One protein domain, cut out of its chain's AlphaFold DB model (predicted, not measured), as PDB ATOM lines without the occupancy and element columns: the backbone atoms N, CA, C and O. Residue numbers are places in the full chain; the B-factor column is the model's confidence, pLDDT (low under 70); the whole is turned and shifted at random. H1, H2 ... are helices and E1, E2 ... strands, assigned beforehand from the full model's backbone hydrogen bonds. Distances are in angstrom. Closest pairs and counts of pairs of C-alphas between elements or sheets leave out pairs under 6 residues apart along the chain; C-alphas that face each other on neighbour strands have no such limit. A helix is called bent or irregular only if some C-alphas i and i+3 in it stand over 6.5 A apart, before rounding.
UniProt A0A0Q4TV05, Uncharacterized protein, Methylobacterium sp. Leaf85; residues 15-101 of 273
ATOM      1  N   VAL A  15     -18.519 -18.370  -6.312       85.94
ATOM      2  CA  VAL A  15     -17.386 -18.718  -5.422       85.94
ATOM      3  C   VAL A  15     -16.088 -17.990  -5.740       85.94
ATOM      4  O   VAL A  15     -15.268 -17.786  -4.849       85.94
ATOM      5  N   ILE A  16     -15.886 -17.560  -6.986       78.75
ATOM      6  CA  ILE A  16     -14.686 -16.808  -7.373       78.75
ATOM      7  C   ILE A  16     -15.100 -15.400  -7.747       78.75
ATOM      8  O   ILE A  16     -15.998 -15.217  -8.565       78.75
ATOM      9  N   ARG A  17     -14.392 -14.419  -7.188       84.31
ATOM     10  CA  ARG A  17     -14.474 -13.011  -7.563       84.31
ATOM     11  C   ARG A  17     -13.099 -12.554  -8.033       84.31
ATOM     12  O   ARG A  17     -12.152 -12.548  -7.250       84.31
ATOM     13  N   LYS A  18     -12.992 -12.156  -9.297       85.75
ATOM     14  CA  LYS A  18     -11.752 -11.642  -9.886       85.75
ATOM     15  C   LYS A  18     -11.956 -10.212 -10.362       85.75
ATOM     16  O   LYS A  18     -12.751  -9.975 -11.267       85.75
ATOM     17  N   ASP A  19     -11.216  -9.279  -9.774       87.31
ATOM     18  CA  ASP A  19     -11.154  -7.906 -10.269       87.31
ATOM     19  C   ASP A  19     -10.302  -7.866 -11.548       87.31
ATOM     20  O   ASP A  19      -9.218  -8.452 -11.619       87.31
ATOM     21  N   ILE A  20     -10.812  -7.190 -12.574       87.94
ATOM     22  CA  ILE A  20     -10.178  -7.050 -13.882       87.94
ATOM     23  C   ILE A  20      -9.669  -5.608 -14.019       87.94
ATOM     24  O   ILE A  20     -10.373  -4.676 -13.615       87.94
ATOM     25  N   PRO A  21      -8.460  -5.385 -14.576       87.00
ATOM     26  CA  PRO A  21      -7.864  -4.048 -14.674       87.00
ATOM     27  C   PRO A  21      -8.715  -3.002 -15.407       87.00
ATOM     28  O   PRO A  21      -8.546  -1.811 -15.179       87.00
ATOM     29  N   ASP A  22      -9.651  -3.436 -16.253       87.88
ATOM     30  CA  ASP A  22     -10.574  -2.575 -17.000       87.88
ATOM     31  C   ASP A  22     -11.774  -2.071 -16.176       87.88
ATOM     32  O   ASP A  22     -12.711  -1.490 -16.721       87.88
ATOM     33  N   GLY A  23     -11.765  -2.305 -14.861       87.06
ATOM     34  CA  GLY A  23     -12.821  -1.866 -13.960       87.06
ATOM     35  C   GLY A  23     -14.021  -2.809 -13.898       87.06
ATOM     36  O   GLY A  23     -15.040  -2.429 -13.323       87.06
ATOM     37  N   ARG A  24     -13.929  -4.030 -14.439       89.81
ATOM     38  CA  ARG A  24     -14.946  -5.080 -14.267       89.81
ATOM     39  C   ARG A  24     -14.570  -6.079 -13.177       89.81
ATOM     40  O   ARG A  24     -13.424  -6.194 -12.757       89.81
ATOM     41  N   VAL A  25     -15.566  -6.832 -12.735       90.56
ATOM     42  CA  VAL A  25     -15.454  -7.941 -11.794       90.56
ATOM     43  C   VAL A  25     -16.079  -9.164 -12.447       90.56
ATOM     44  O   VAL A  25     -17.235  -9.130 -12.875       90.56
ATOM     45  N   LEU A  26     -15.305 -10.241 -12.525       90.75
ATOM     46  CA  LEU A  26     -15.766 -11.544 -12.978       90.75
ATOM     47  C   LEU A  26     -16.146 -12.392 -11.769       90.75
ATOM     48  O   LEU A  26     -15.306 -12.663 -10.907       90.75
ATOM     49  N   TYR A  27     -17.391 -12.847 -11.748       92.69
ATOM     50  CA  TYR A  27     -17.867 -13.872 -10.834       92.69
ATOM     51  C   TYR A  27     -17.908 -15.215 -11.553       92.69
ATOM     52  O   TYR A  27     -18.399 -15.291 -12.680       92.69
ATOM     53  N   VAL A  28     -17.409 -16.273 -10.920       92.00
ATOM     54  CA  VAL A  28     -17.504 -17.648 -11.438       92.00
ATOM     55  C   VAL A  28     -18.328 -18.473 -10.466       92.00
ATOM     56  O   VAL A  28     -18.083 -18.438  -9.253       92.00
ATOM     57  N   ALA A  29     -19.314 -19.187 -10.999       93.62
ATOM     58  CA  ALA A  29     -20.120 -20.104 -10.217       93.62
ATOM     59  C   ALA A  29     -19.308 -21.341  -9.805       93.62
ATOM     60  O   ALA A  29     -18.338 -21.724 -10.464       93.62
ATOM     61  N   GLU A  30     -19.699 -21.969  -8.703       91.12
ATOM     62  CA  GLU A  30     -19.081 -23.191  -8.187       91.12
ATOM     63  C   GLU A  30     -19.262 -24.350  -9.159       91.12
ATOM     64  O   GLU A  30     -18.311 -25.058  -9.488       91.12
ATOM     65  N   ALA A  31     -20.482 -24.485  -9.664       90.12
ATOM     66  CA  ALA A  31     -20.877 -25.491 -10.622       90.12
ATOM     67  C   ALA A  31     -21.956 -24.931 -11.550       90.12
ATOM     68  O   ALA A  31     -22.625 -23.936 -11.256       90.12
ATOM     69  N   THR A  32     -22.115 -25.598 -12.685       91.62
ATOM     70  CA  THR A  32     -23.275 -25.414 -13.546       91.62
ATOM     71  C   THR A  32     -24.499 -26.068 -12.902       91.62
ATOM     72  O   THR A  32     -24.382 -27.113 -12.266       91.62
ATOM     73  N   THR A  33     -25.675 -25.461 -13.059       92.06
ATOM     74  CA  THR A  33     -26.953 -26.015 -12.596       92.06
ATOM     75  C   THR A  33     -27.855 -26.371 -13.778       92.06
ATOM     76  O   THR A  33     -27.783 -25.692 -14.809       92.06
ATOM     77  N   PRO A  34     -28.782 -27.337 -13.625       90.06
ATOM     78  CA  PRO A  34     -29.766 -27.643 -14.667       90.06
ATOM     79  C   PRO A  34     -30.582 -26.413 -15.093       90.06
ATOM     80  O   PRO A  34     -30.806 -26.188 -16.280       90.06
ATOM     81  N   ALA A  35     -30.958 -25.561 -14.131       87.69
ATOM     82  CA  ALA A  35     -31.700 -24.331 -14.401       87.69
ATOM     83  C   ALA A  35     -30.904 -23.338 -15.268       87.69
ATOM     84  O   ALA A  35     -31.477 -22.694 -16.147       87.69
ATOM     85  N   PHE A  36     -29.589 -23.217 -15.054       90.62
ATOM     86  CA  PHE A  36     -28.747 -22.361 -15.885       90.62
ATOM     87  C   PHE A  36     -28.470 -22.976 -17.256       90.62
ATOM     88  O   PHE A  36     -28.499 -22.246 -18.239       90.62
ATOM     89  N   GLU A  37     -28.227 -24.285 -17.358       90.75
ATOM     90  CA  GLU A  37     -28.026 -24.956 -18.655       90.75
ATOM     91  C   GLU A  37     -29.243 -24.791 -19.550       90.75
ATOM     92  O   GLU A  37     -29.121 -24.413 -20.718       90.75
ATOM     93  N   GLN A  38     -30.423 -25.008 -18.976       88.25
ATOM     94  CA  GLN A  38     -31.677 -24.842 -19.682       88.25
ATOM     95  C   GLN A  38     -31.892 -23.379 -20.086       88.25
ATOM     96  O   GLN A  38     -32.181 -23.100 -21.250       88.25
ATOM     97  N   ALA A  39     -31.680 -22.424 -19.176       89.00
ATOM     98  CA  ALA A  39     -31.755 -21.006 -19.516       89.00
ATOM     99  C   ALA A  39     -30.739 -20.626 -20.605       89.00
ATOM    100  O   ALA A  39     -31.081 -19.959 -21.575       89.00
ATOM    101  N   TRP A  40     -29.502 -21.099 -20.522       91.50
ATOM    102  CA  TRP A  40     -28.478 -20.823 -21.523       91.50
ATOM    103  C   TRP A  40     -28.825 -21.419 -22.893       91.50
ATOM    104  O   TRP A  40     -28.591 -20.781 -23.920       91.50
ATOM    105  N   LYS A  41     -29.443 -22.602 -22.927       89.94
ATOM    106  CA  LYS A  41     -29.914 -23.243 -24.159       89.94
ATOM    107  C   LYS A  41     -31.082 -22.493 -24.804       89.94
ATOM    108  O   LYS A  41     -31.093 -22.330 -26.021       89.94
ATOM    109  N   VAL A  42     -32.065 -22.069 -24.010       86.38
ATOM    110  CA  VAL A  42     -33.318 -21.478 -24.517       86.38
ATOM    111  C   VAL A  42     -33.171 -19.976 -24.780       86.38
ATOM    112  O   VAL A  42     -33.671 -19.468 -25.779       86.38
ATOM    113  N   ILE A  43     -32.466 -19.262 -23.902       87.06
ATOM    114  CA  ILE A  43     -32.385 -17.793 -23.872       87.06
ATOM    115  C   ILE A  43     -30.951 -17.276 -23.660       87.06
ATOM    116  O   ILE A  43     -30.756 -16.142 -23.222       87.06
ATOM    117  N   GLY A  44     -29.923 -18.072 -23.976       87.94
ATOM    118  CA  GLY A  44     -28.514 -17.739 -23.713       87.94
ATOM    119  C   GLY A  44     -28.071 -16.372 -24.234       87.94
ATOM    120  O   GLY A  44     -27.334 -15.660 -23.555       87.94
ATOM    121  N   MET A  45     -28.567 -15.961 -25.404       86.38
ATOM    122  CA  MET A  45     -28.282 -14.633 -25.962       86.38
ATOM    123  C   MET A  45     -28.877 -13.500 -25.116       86.38
ATOM    124  O   MET A  45     -28.226 -12.478 -24.912       86.38
ATOM    125  N   GLU A  46     -30.080 -13.685 -24.574       84.88
ATOM    126  CA  GLU A  46     -30.767 -12.677 -23.761       84.88
ATOM    127  C   GLU A  46     -30.083 -12.504 -22.404       84.88
ATOM    128  O   GLU A  46     -29.775 -11.381 -21.997       84.88
ATOM    129  N   ILE A  47     -29.768 -13.613 -21.727       86.50
ATOM    130  CA  ILE A  47     -29.087 -13.566 -20.426       86.50
ATOM    131  C   ILE A  47     -27.616 -13.155 -20.561       86.50
ATOM    132  O   ILE A  47     -27.058 -12.577 -19.627       86.50
ATOM    133  N   ARG A  48     -27.006 -13.308 -21.745       88.69
ATOM    134  CA  ARG A  48     -25.686 -12.731 -22.038       88.69
ATOM    135  C   ARG A  48     -25.676 -11.212 -21.947       88.69
ATOM    136  O   ARG A  48     -24.739 -10.637 -21.398       88.69
ATOM    137  N   HIS A  49     -26.741 -10.553 -22.396       84.19
ATOM    138  CA  HIS A  49     -26.885  -9.104 -22.238       84.19
ATOM    139  C   HIS A  49     -27.104  -8.658 -20.787       84.19
ATOM    140  O   HIS A  49     -26.955  -7.472 -20.496       84.19
ATOM    141  N   LEU A  50     -27.440  -9.583 -19.885       84.69
ATOM    142  CA  LEU A  50     -27.539  -9.333 -18.447       84.69
ATOM    143  C   LEU A  50     -26.211  -9.544 -17.711       84.69
ATOM    144  O   LEU A  50     -26.153  -9.282 -16.516       84.69
ATOM    145  N   GLY A  51     -25.165  -9.995 -18.408       88.81
ATOM    146  CA  GLY A  51     -23.843 -10.252 -17.841       88.81
ATOM    147  C   GLY A  51     -23.523 -11.731 -17.633       88.81
ATOM    148  O   GLY A  51     -22.381 -12.035 -17.292       88.81
ATOM    149  N   PHE A  52     -24.466 -12.653 -17.871       91.88
ATOM    150  CA  PHE A  52     -24.190 -14.089 -17.790       91.88
ATOM    151  C   PHE A  52     -23.325 -14.565 -18.962       91.88
ATOM    152  O   PHE A  52     -23.480 -14.134 -20.100       91.88
ATOM    153  N   SER A  53     -22.424 -15.503 -18.716       93.38
ATOM    154  CA  SER A  53     -21.640 -16.155 -19.762       93.38
ATOM    155  C   SER A  53     -21.271 -17.575 -19.356       93.38
ATOM    156  O   SER A  53     -21.343 -17.928 -18.181       93.38
ATOM    157  N   LEU A  54     -20.818 -18.381 -20.311       91.56
ATOM    158  CA  LEU A  54     -20.052 -19.594 -20.042       91.56
ATOM    159  C   LEU A  54     -18.577 -19.311 -20.307       91.56
ATOM    160  O   LEU A  54     -18.238 -18.726 -21.336       91.56
ATOM    161  N   THR A  55     -17.713 -19.711 -19.380       86.75
ATOM    162  CA  THR A  55     -16.262 -19.604 -19.550       86.75
ATOM    163  C   THR A  55     -15.618 -20.950 -19.264       86.75
ATOM    164  O   THR A  55     -15.861 -21.549 -18.215       86.75
ATOM    165  N   GLU A  56     -14.778 -21.420 -20.181       82.81
ATOM    166  CA  GLU A  56     -13.972 -22.622 -19.972       82.81
ATOM    167  C   GLU A  56     -12.792 -22.336 -19.039       82.81
ATOM    168  O   GLU A  56     -12.070 -21.343 -19.189       82.81
ATOM    169  N   GLY A  57     -12.600 -23.211 -18.053       73.06
ATOM    170  CA  GLY A  57     -11.427 -23.178 -17.188       73.06
ATOM    171  C   GLY A  57     -10.152 -23.418 -17.992       73.06
ATOM    172  O   GLY A  57     -10.037 -24.418 -18.697       73.06
ATOM    173  N   ARG A  58      -9.183 -22.503 -17.881       75.69
ATOM    174  CA  ARG A  58      -7.827 -22.707 -18.406       75.69
ATOM    175  C   ARG A  58      -6.963 -23.428 -17.365       75.69
ATOM    176  O   ARG A  58      -7.214 -23.264 -16.166       75.69
ATOM    177  N   PRO A  59      -5.916 -24.161 -17.786       63.16
ATOM    178  CA  PRO A  59      -4.935 -24.724 -16.863       63.16
ATOM    179  C   PRO A  59      -4.404 -23.649 -15.901       63.16
ATOM    180  O   PRO A  59      -4.022 -22.565 -16.336       63.16
ATOM    181  N   GLY A  60      -4.431 -23.933 -14.594       67.25
ATOM    182  CA  GLY A  60      -4.009 -23.001 -13.538       67.25
ATOM    183  C   GLY A  60      -5.117 -22.128 -12.929       67.25
ATOM    184  O   GLY A  60      -4.877 -21.494 -11.907       67.25
ATOM    185  N   ASN A  61      -6.340 -22.130 -13.475       68.56
ATOM    186  CA  ASN A  61      -7.460 -21.363 -12.907       68.56
ATOM    187  C   ASN A  61      -8.147 -22.047 -11.705       68.56
ATOM    188  O   ASN A  61      -8.990 -21.431 -11.061       68.56
ATOM    189  N   GLY A  62      -7.809 -23.305 -11.399       70.56
ATOM    190  CA  GLY A  62      -8.396 -24.058 -10.281       70.56
ATOM    191  C   GLY A  62      -9.713 -24.783 -10.600       70.56
ATOM    192  O   GLY A  62     -10.329 -25.331  -9.694       70.56
ATOM    193  N   TRP A  63     -10.146 -24.820 -11.868       73.56
ATOM    194  CA  TRP A  63     -11.259 -25.661 -12.325       73.56
ATOM    195  C   TRP A  63     -11.088 -26.114 -13.780       73.56
ATOM    196  O   TRP A  63     -10.384 -25.475 -14.563       73.56
ATOM    197  N   THR A  64     -11.773 -27.198 -14.149       73.25
ATOM    198  CA  THR A  64     -11.837 -27.750 -15.511       73.25
ATOM    199  C   THR A  64     -13.264 -27.675 -16.059       73.25
ATOM    200  O   THR A  64     -14.222 -27.808 -15.298       73.25
ATOM    201  N   GLY A  65     -13.412 -27.487 -17.374       80.88
ATOM    202  CA  GLY A  65     -14.713 -27.422 -18.055       80.88
ATOM    203  C   GLY A  65     -15.363 -26.031 -18.068       80.88
ATOM    204  O   GLY A  65     -14.822 -25.063 -17.521       80.88
ATOM    205  N   ALA A  66     -16.511 -25.923 -18.740       87.38
ATOM    206  CA  ALA A  66     -17.284 -24.687 -18.833       87.38
ATOM    207  C   ALA A  66     -18.028 -24.415 -17.519       87.38
ATOM    208  O   ALA A  66     -18.738 -25.285 -17.017       87.38
ATOM    209  N   ARG A  67     -17.888 -23.203 -16.973       91.38
ATOM    210  CA  ARG A  67     -18.640 -22.752 -15.795       91.38
ATOM    211  C   ARG A  67     -19.453 -21.493 -16.087       91.38
ATOM    212  O   ARG A  67     -18.996 -20.644 -16.866       91.38
ATOM    213  N   PRO A  68     -20.622 -21.329 -15.444       94.88
ATOM    214  CA  PRO A  68     -21.368 -20.086 -15.470       94.88
ATOM    215  C   PRO A  68     -20.526 -18.967 -14.875       94.88
ATOM    216  O   PRO A  68     -19.867 -19.111 -13.844       94.88
ATOM    217  N   THR A  69     -20.549 -17.837 -15.552       93.56
ATOM    218  CA  THR A  69     -19.819 -16.636 -15.176       93.56
ATOM    219  C   THR A  69     -20.741 -15.439 -15.240       93.56
ATOM    220  O   THR A  69     -21.698 -15.434 -16.013       93.56
ATOM    221  N   PHE A  70     -20.461 -14.432 -14.423       93.12
ATOM    222  CA  PHE A  70     -21.211 -13.192 -14.407       93.12
ATOM    223  C   PHE A  70     -20.267 -11.995 -14.385       93.12
ATOM    224  O   PHE A  70     -19.374 -11.908 -13.542       93.12
ATOM    225  N   TRP A  71     -20.466 -11.074 -15.320       90.44
ATOM    226  CA  TRP A  71     -19.670  -9.861 -15.456       90.44
ATOM    227  C   TRP A  71     -20.404  -8.671 -14.847       90.44
ATOM    228  O   TRP A  71     -21.510  -8.341 -15.269       90.44
ATOM    229  N   LEU A  72     -19.762  -7.993 -13.896       90.69
ATOM    230  CA  LEU A  72     -20.277  -6.777 -13.263       90.69
ATOM    231  C   LEU A  72     -19.241  -5.651 -13.346       90.69
ATOM    232  O   LEU A  72     -18.045  -5.916 -13.423       90.69
ATOM    233  N   SER A  73     -19.667  -4.389 -13.307       86.69
ATOM    234  CA  SER A  73     -18.732  -3.279 -13.075       86.69
ATOM    235  C   SER A  73     -18.217  -3.312 -11.631       86.69
ATOM    236  O   SER A  73     -18.934  -3.712 -10.716       86.69
ATOM    237  N   LYS A  74     -16.992  -2.839 -11.386       84.50
ATOM    238  CA  LYS A  74     -16.442  -2.656 -10.031       84.50
ATOM    239  C   LYS A  74     -17.233  -1.629  -9.218       84.50
ATOM    240  O   LYS A  74     -17.278  -1.728  -7.998       84.50
ATOM    241  N   SER A  75     -17.904  -0.694  -9.893       82.94
ATOM    242  CA  SER A  75     -18.875   0.228  -9.290       82.94
ATOM    243  C   SER A  75     -20.246  -0.407  -9.005       82.94
ATOM    244  O   SER A  75     -21.175   0.300  -8.626       82.94
ATOM    245  N   GLY A  76     -20.385  -1.724  -9.192       83.25
ATOM    246  CA  GLY A  76     -21.634  -2.453  -9.015       83.25
ATOM    247  C   GLY A  76     -22.579  -2.303 -10.206       83.25
ATOM    248  O   GLY A  76     -22.174  -2.036 -11.340       83.25
ATOM    249  N   TRP A  77     -23.869  -2.516  -9.958       79.88
ATOM    250  CA  TRP A  77     -24.888  -2.337 -10.986       79.88
ATOM    251  C   TRP A  77     -25.128  -0.855 -11.283       79.88
ATOM    252  O   TRP A  77     -25.424  -0.072 -10.382       79.88
ATOM    253  N   SER A  78     -25.113  -0.474 -12.564       76.12
ATOM    254  CA  SER A  78     -25.708   0.807 -12.956       76.12
ATOM    255  C   SER A  78     -27.232   0.739 -12.801       76.12
ATOM    256  O   SER A  78     -27.836  -0.321 -12.989       76.12
ATOM    257  N   VAL A  79     -27.877   1.870 -12.485       70.31
ATOM    258  CA  VAL A  79     -29.347   1.941 -12.352       70.31
ATOM    259  C   VAL A  79     -30.064   1.412 -13.611       70.31
ATOM    260  O   VAL A  79     -30.967   0.585 -13.457       70.31
ATOM    261  N   PRO A  80     -29.640   1.760 -14.847       78.88
ATOM    262  CA  PRO A  80     -30.236   1.189 -16.057       78.88
ATOM    263  C   PRO A  80     -30.020  -0.326 -16.201       78.88
ATOM    264  O   PRO A  80     -30.928  -1.037 -16.632       78.88
ATOM    265  N   ALA A  81     -28.843  -0.844 -15.829       74.44
ATOM    266  CA  ALA A  81     -28.551  -2.276 -15.917       74.44
ATOM    267  C   ALA A  81     -29.366  -3.090 -14.902       74.44
ATOM    268  O   ALA A  81     -29.887  -4.150 -15.246       74.44
ATOM    269  N   TRP A  82     -29.534  -2.569 -13.682       78.69
ATOM    270  CA  TRP A  82     -30.350  -3.206 -12.650       78.69
ATOM    271  C   TRP A  82     -31.829  -3.267 -13.044       78.69
ATOM    272  O   TRP A  82     -32.448  -4.325 -12.950       78.69
ATOM    273  N   ALA A  83     -32.385  -2.162 -13.552       80.00
ATOM    274  CA  ALA A  83     -33.772  -2.120 -14.018       80.00
ATOM    275  C   ALA A  83     -34.015  -3.098 -15.181       80.00
ATOM    276  O   ALA A  83     -35.001  -3.836 -15.187       80.00
ATOM    277  N   ARG A  84     -33.077  -3.171 -16.138       79.88
ATOM    278  CA  ARG A  84     -33.131  -4.135 -17.248       79.88
ATOM    279  C   ARG A  84     -33.099  -5.581 -16.752       79.88
ATOM    280  O   ARG A  84     -33.851  -6.410 -17.254       79.88
ATOM    281  N   TYR A  85     -32.262  -5.880 -15.763       81.69
ATOM    282  CA  TYR A  85     -32.210  -7.197 -15.133       81.69
ATOM    283  C   TYR A  85     -33.534  -7.560 -14.442       81.69
ATOM    284  O   TYR A  85     -34.070  -8.641 -14.691       81.69
ATOM    285  N   GLN A  86     -34.101  -6.649 -13.643       82.38
ATOM    286  CA  GLN A  86     -35.376  -6.874 -12.952       82.38
ATOM    287  C   GLN A  86     -36.537  -7.123 -13.923       82.38
ATOM    288  O   GLN A  86     -37.423  -7.913 -13.613       82.38
ATOM    289  N   ALA A  87     -36.520  -6.486 -15.095       83.00
ATOM    290  CA  ALA A  87     -37.534  -6.691 -16.125       83.00
ATOM    291  C   ALA A  87     -37.332  -7.998 -16.912       83.00
ATOM    292  O   ALA A  87     -38.293  -8.717 -17.182       83.00
ATOM    293  N   LEU A  88     -36.090  -8.315 -17.298       80.44
ATOM    294  CA  LEU A  88     -35.813  -9.434 -18.201       80.44
ATOM    295  C   LEU A  88     -35.749 -10.785 -17.492       80.44
ATOM    296  O   LEU A  88     -36.162 -11.776 -18.089       80.44
ATOM    297  N   LEU A  89     -35.271 -10.861 -16.244       81.19
ATOM    298  CA  LEU A  89     -35.102 -12.154 -15.575       81.19
ATOM    299  C   LEU A  89     -36.429 -12.914 -15.353       81.19
ATOM    300  O   LEU A  89     -36.469 -14.106 -15.659       81.19
ATOM    301  N   PRO A  90     -37.526 -12.293 -14.879       84.44
ATOM    302  CA  PRO A  90     -38.797 -13.004 -14.734       84.44
ATOM    303  C   PRO A  90     -39.345 -13.506 -16.076       84.44
ATOM    304  O   PRO A  90     -39.824 -14.636 -16.165       84.44
ATOM    305  N   ALA A  91     -39.226 -12.701 -17.139       82.12
ATOM    306  CA  ALA A  91     -39.640 -13.088 -18.489       82.12
ATOM    307  C   ALA A  91     -38.792 -14.246 -19.043       82.12
ATOM    308  O   ALA A  91     -39.320 -15.171 -19.655       82.12
ATOM    309  N   ALA A  92     -37.486 -14.217 -18.776       79.88
ATOM    310  CA  ALA A  92     -36.541 -15.281 -19.082       79.88
ATOM    311  C   ALA A  92     -36.917 -16.605 -18.395       79.88
ATOM    312  O   ALA A  92     -37.046 -17.629 -19.063       79.88
ATOM    313  N   ILE A  93     -37.153 -16.579 -17.080       82.69
ATOM    314  CA  ILE A  93     -37.579 -17.759 -16.310       82.69
ATOM    315  C   ILE A  93     -38.905 -18.306 -16.855       82.69
ATOM    316  O   ILE A  93     -39.033 -19.510 -17.067       82.69
ATOM    317  N   LYS A  94     -39.866 -17.424 -17.154       86.62
ATOM    318  CA  LYS A  94     -41.155 -17.820 -17.731       86.62
ATOM    319  C   LYS A  94     -40.991 -18.536 -19.077       86.62
ATOM    320  O   LYS A  94     -41.581 -19.591 -19.275       86.62
ATOM    321  N   ARG A  95     -40.164 -18.006 -19.983       85.06
ATOM    322  CA  ARG A  95     -39.904 -18.617 -21.301       85.06
ATOM    323  C   ARG A  95     -39.241 -19.984 -21.207       85.06
ATOM    324  O   ARG A  95     -39.523 -20.853 -22.024       85.06
ATOM    325  N   VAL A  96     -38.359 -20.174 -20.227       85.88
ATOM    326  CA  VAL A  96     -37.741 -21.479 -19.967       85.88
ATOM    327  C   VAL A  96     -38.803 -22.508 -19.573       85.88
ATOM    328  O   VAL A  96     -38.831 -23.583 -20.167       85.88
ATOM    329  N   ALA A  97     -39.716 -22.152 -18.665       86.50
ATOM    330  CA  ALA A  97     -40.832 -23.018 -18.279       86.50
ATOM    331  C   ALA A  97     -41.781 -23.308 -19.462       86.50
ATOM    332  O   ALA A  97     -42.103 -24.462 -19.732       86.50
ATOM    333  N   GLU A  98     -42.158 -22.283 -20.238       89.31
ATOM    334  CA  GLU A  98     -43.001 -22.438 -21.438       89.31
ATOM    335  C   GLU A  98     -42.349 -23.368 -22.485       89.31
ATOM    336  O   GLU A  98     -43.031 -24.153 -23.154       89.31
ATOM    337  N   TYR A  99     -41.020 -23.313 -22.629       88.44
ATOM    338  CA  TYR A  99     -40.274 -24.201 -23.519       88.44
ATOM    339  C   TYR A  99     -40.271 -25.652 -23.022       88.44
ATOM    340  O   TYR A  99     -40.421 -26.563 -23.836       88.44
ATOM    341  N   GLU A 100     -40.134 -25.892 -21.716       87.31
ATOM    342  CA  GLU A 100     -40.216 -27.239 -21.133       87.31
ATOM    343  C   GLU A 100     -41.599 -27.862 -21.349       87.31
ATOM    344  O   GLU A 100     -41.695 -28.974 -21.871       87.31
ATOM    345  N   GLU A 101     -42.672 -27.115 -21.078       90.12
ATOM    346  CA  GLU A 101     -44.044 -27.558 -21.353       90.12
ATOM    347  C   GLU A 101     -44.270 -27.858 -22.842       90.12
ATOM    348  O   GLU A 101     -44.959 -28.812 -23.213       90.12
TER     349      GLU A 101
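What this domain is: This is residues 15 to 101 of the 273 residues of an uncharacterized protein of Methylobacterium sp. Leaf85 (UniProt A0A0Q4TV05). A twisted antiparallel sheet of E1, E2, E4 and E3, in that order, makes one end; H1 packs beside its E3 edge, and bent helix H2 makes the other end. The printed part has 87 residues, mixed helices and strands. It is only just compact: radius of gyration of the C-alphas 13.9 A, spans 41 by 32 by 18 A.

How they stand to each other: Look at E4, residues 66 to 73: N 70 is 2.8 A from O 27 of E2, residues 24 to 29, and N 69 is 2.7 A from O 53 of E3, residues 52 to 56. H2, residues 79 to 101, one helix by its hydrogen bonds, is bent: C-alphas 87 and 90 are 6.6 A apart. H1, residues 34 to 48, is irregular: C-alphas 42 and 45 are 8.6 A apart. H1 touches arm H2b, residues 90 to 101; their closest C-alphas, Ala 39 and Val 96, are 6.0 A apart.

Where its parts are: Find E1, residues 15 to 19, from C-alpha 15 at (-17.386, -18.718, -5.422); H2b ends at C-alpha 101, (-44.044, -27.558, -21.353).

The domain as a whole: The printed part has no cut; residues 59 to 61 are under pLDDT 70.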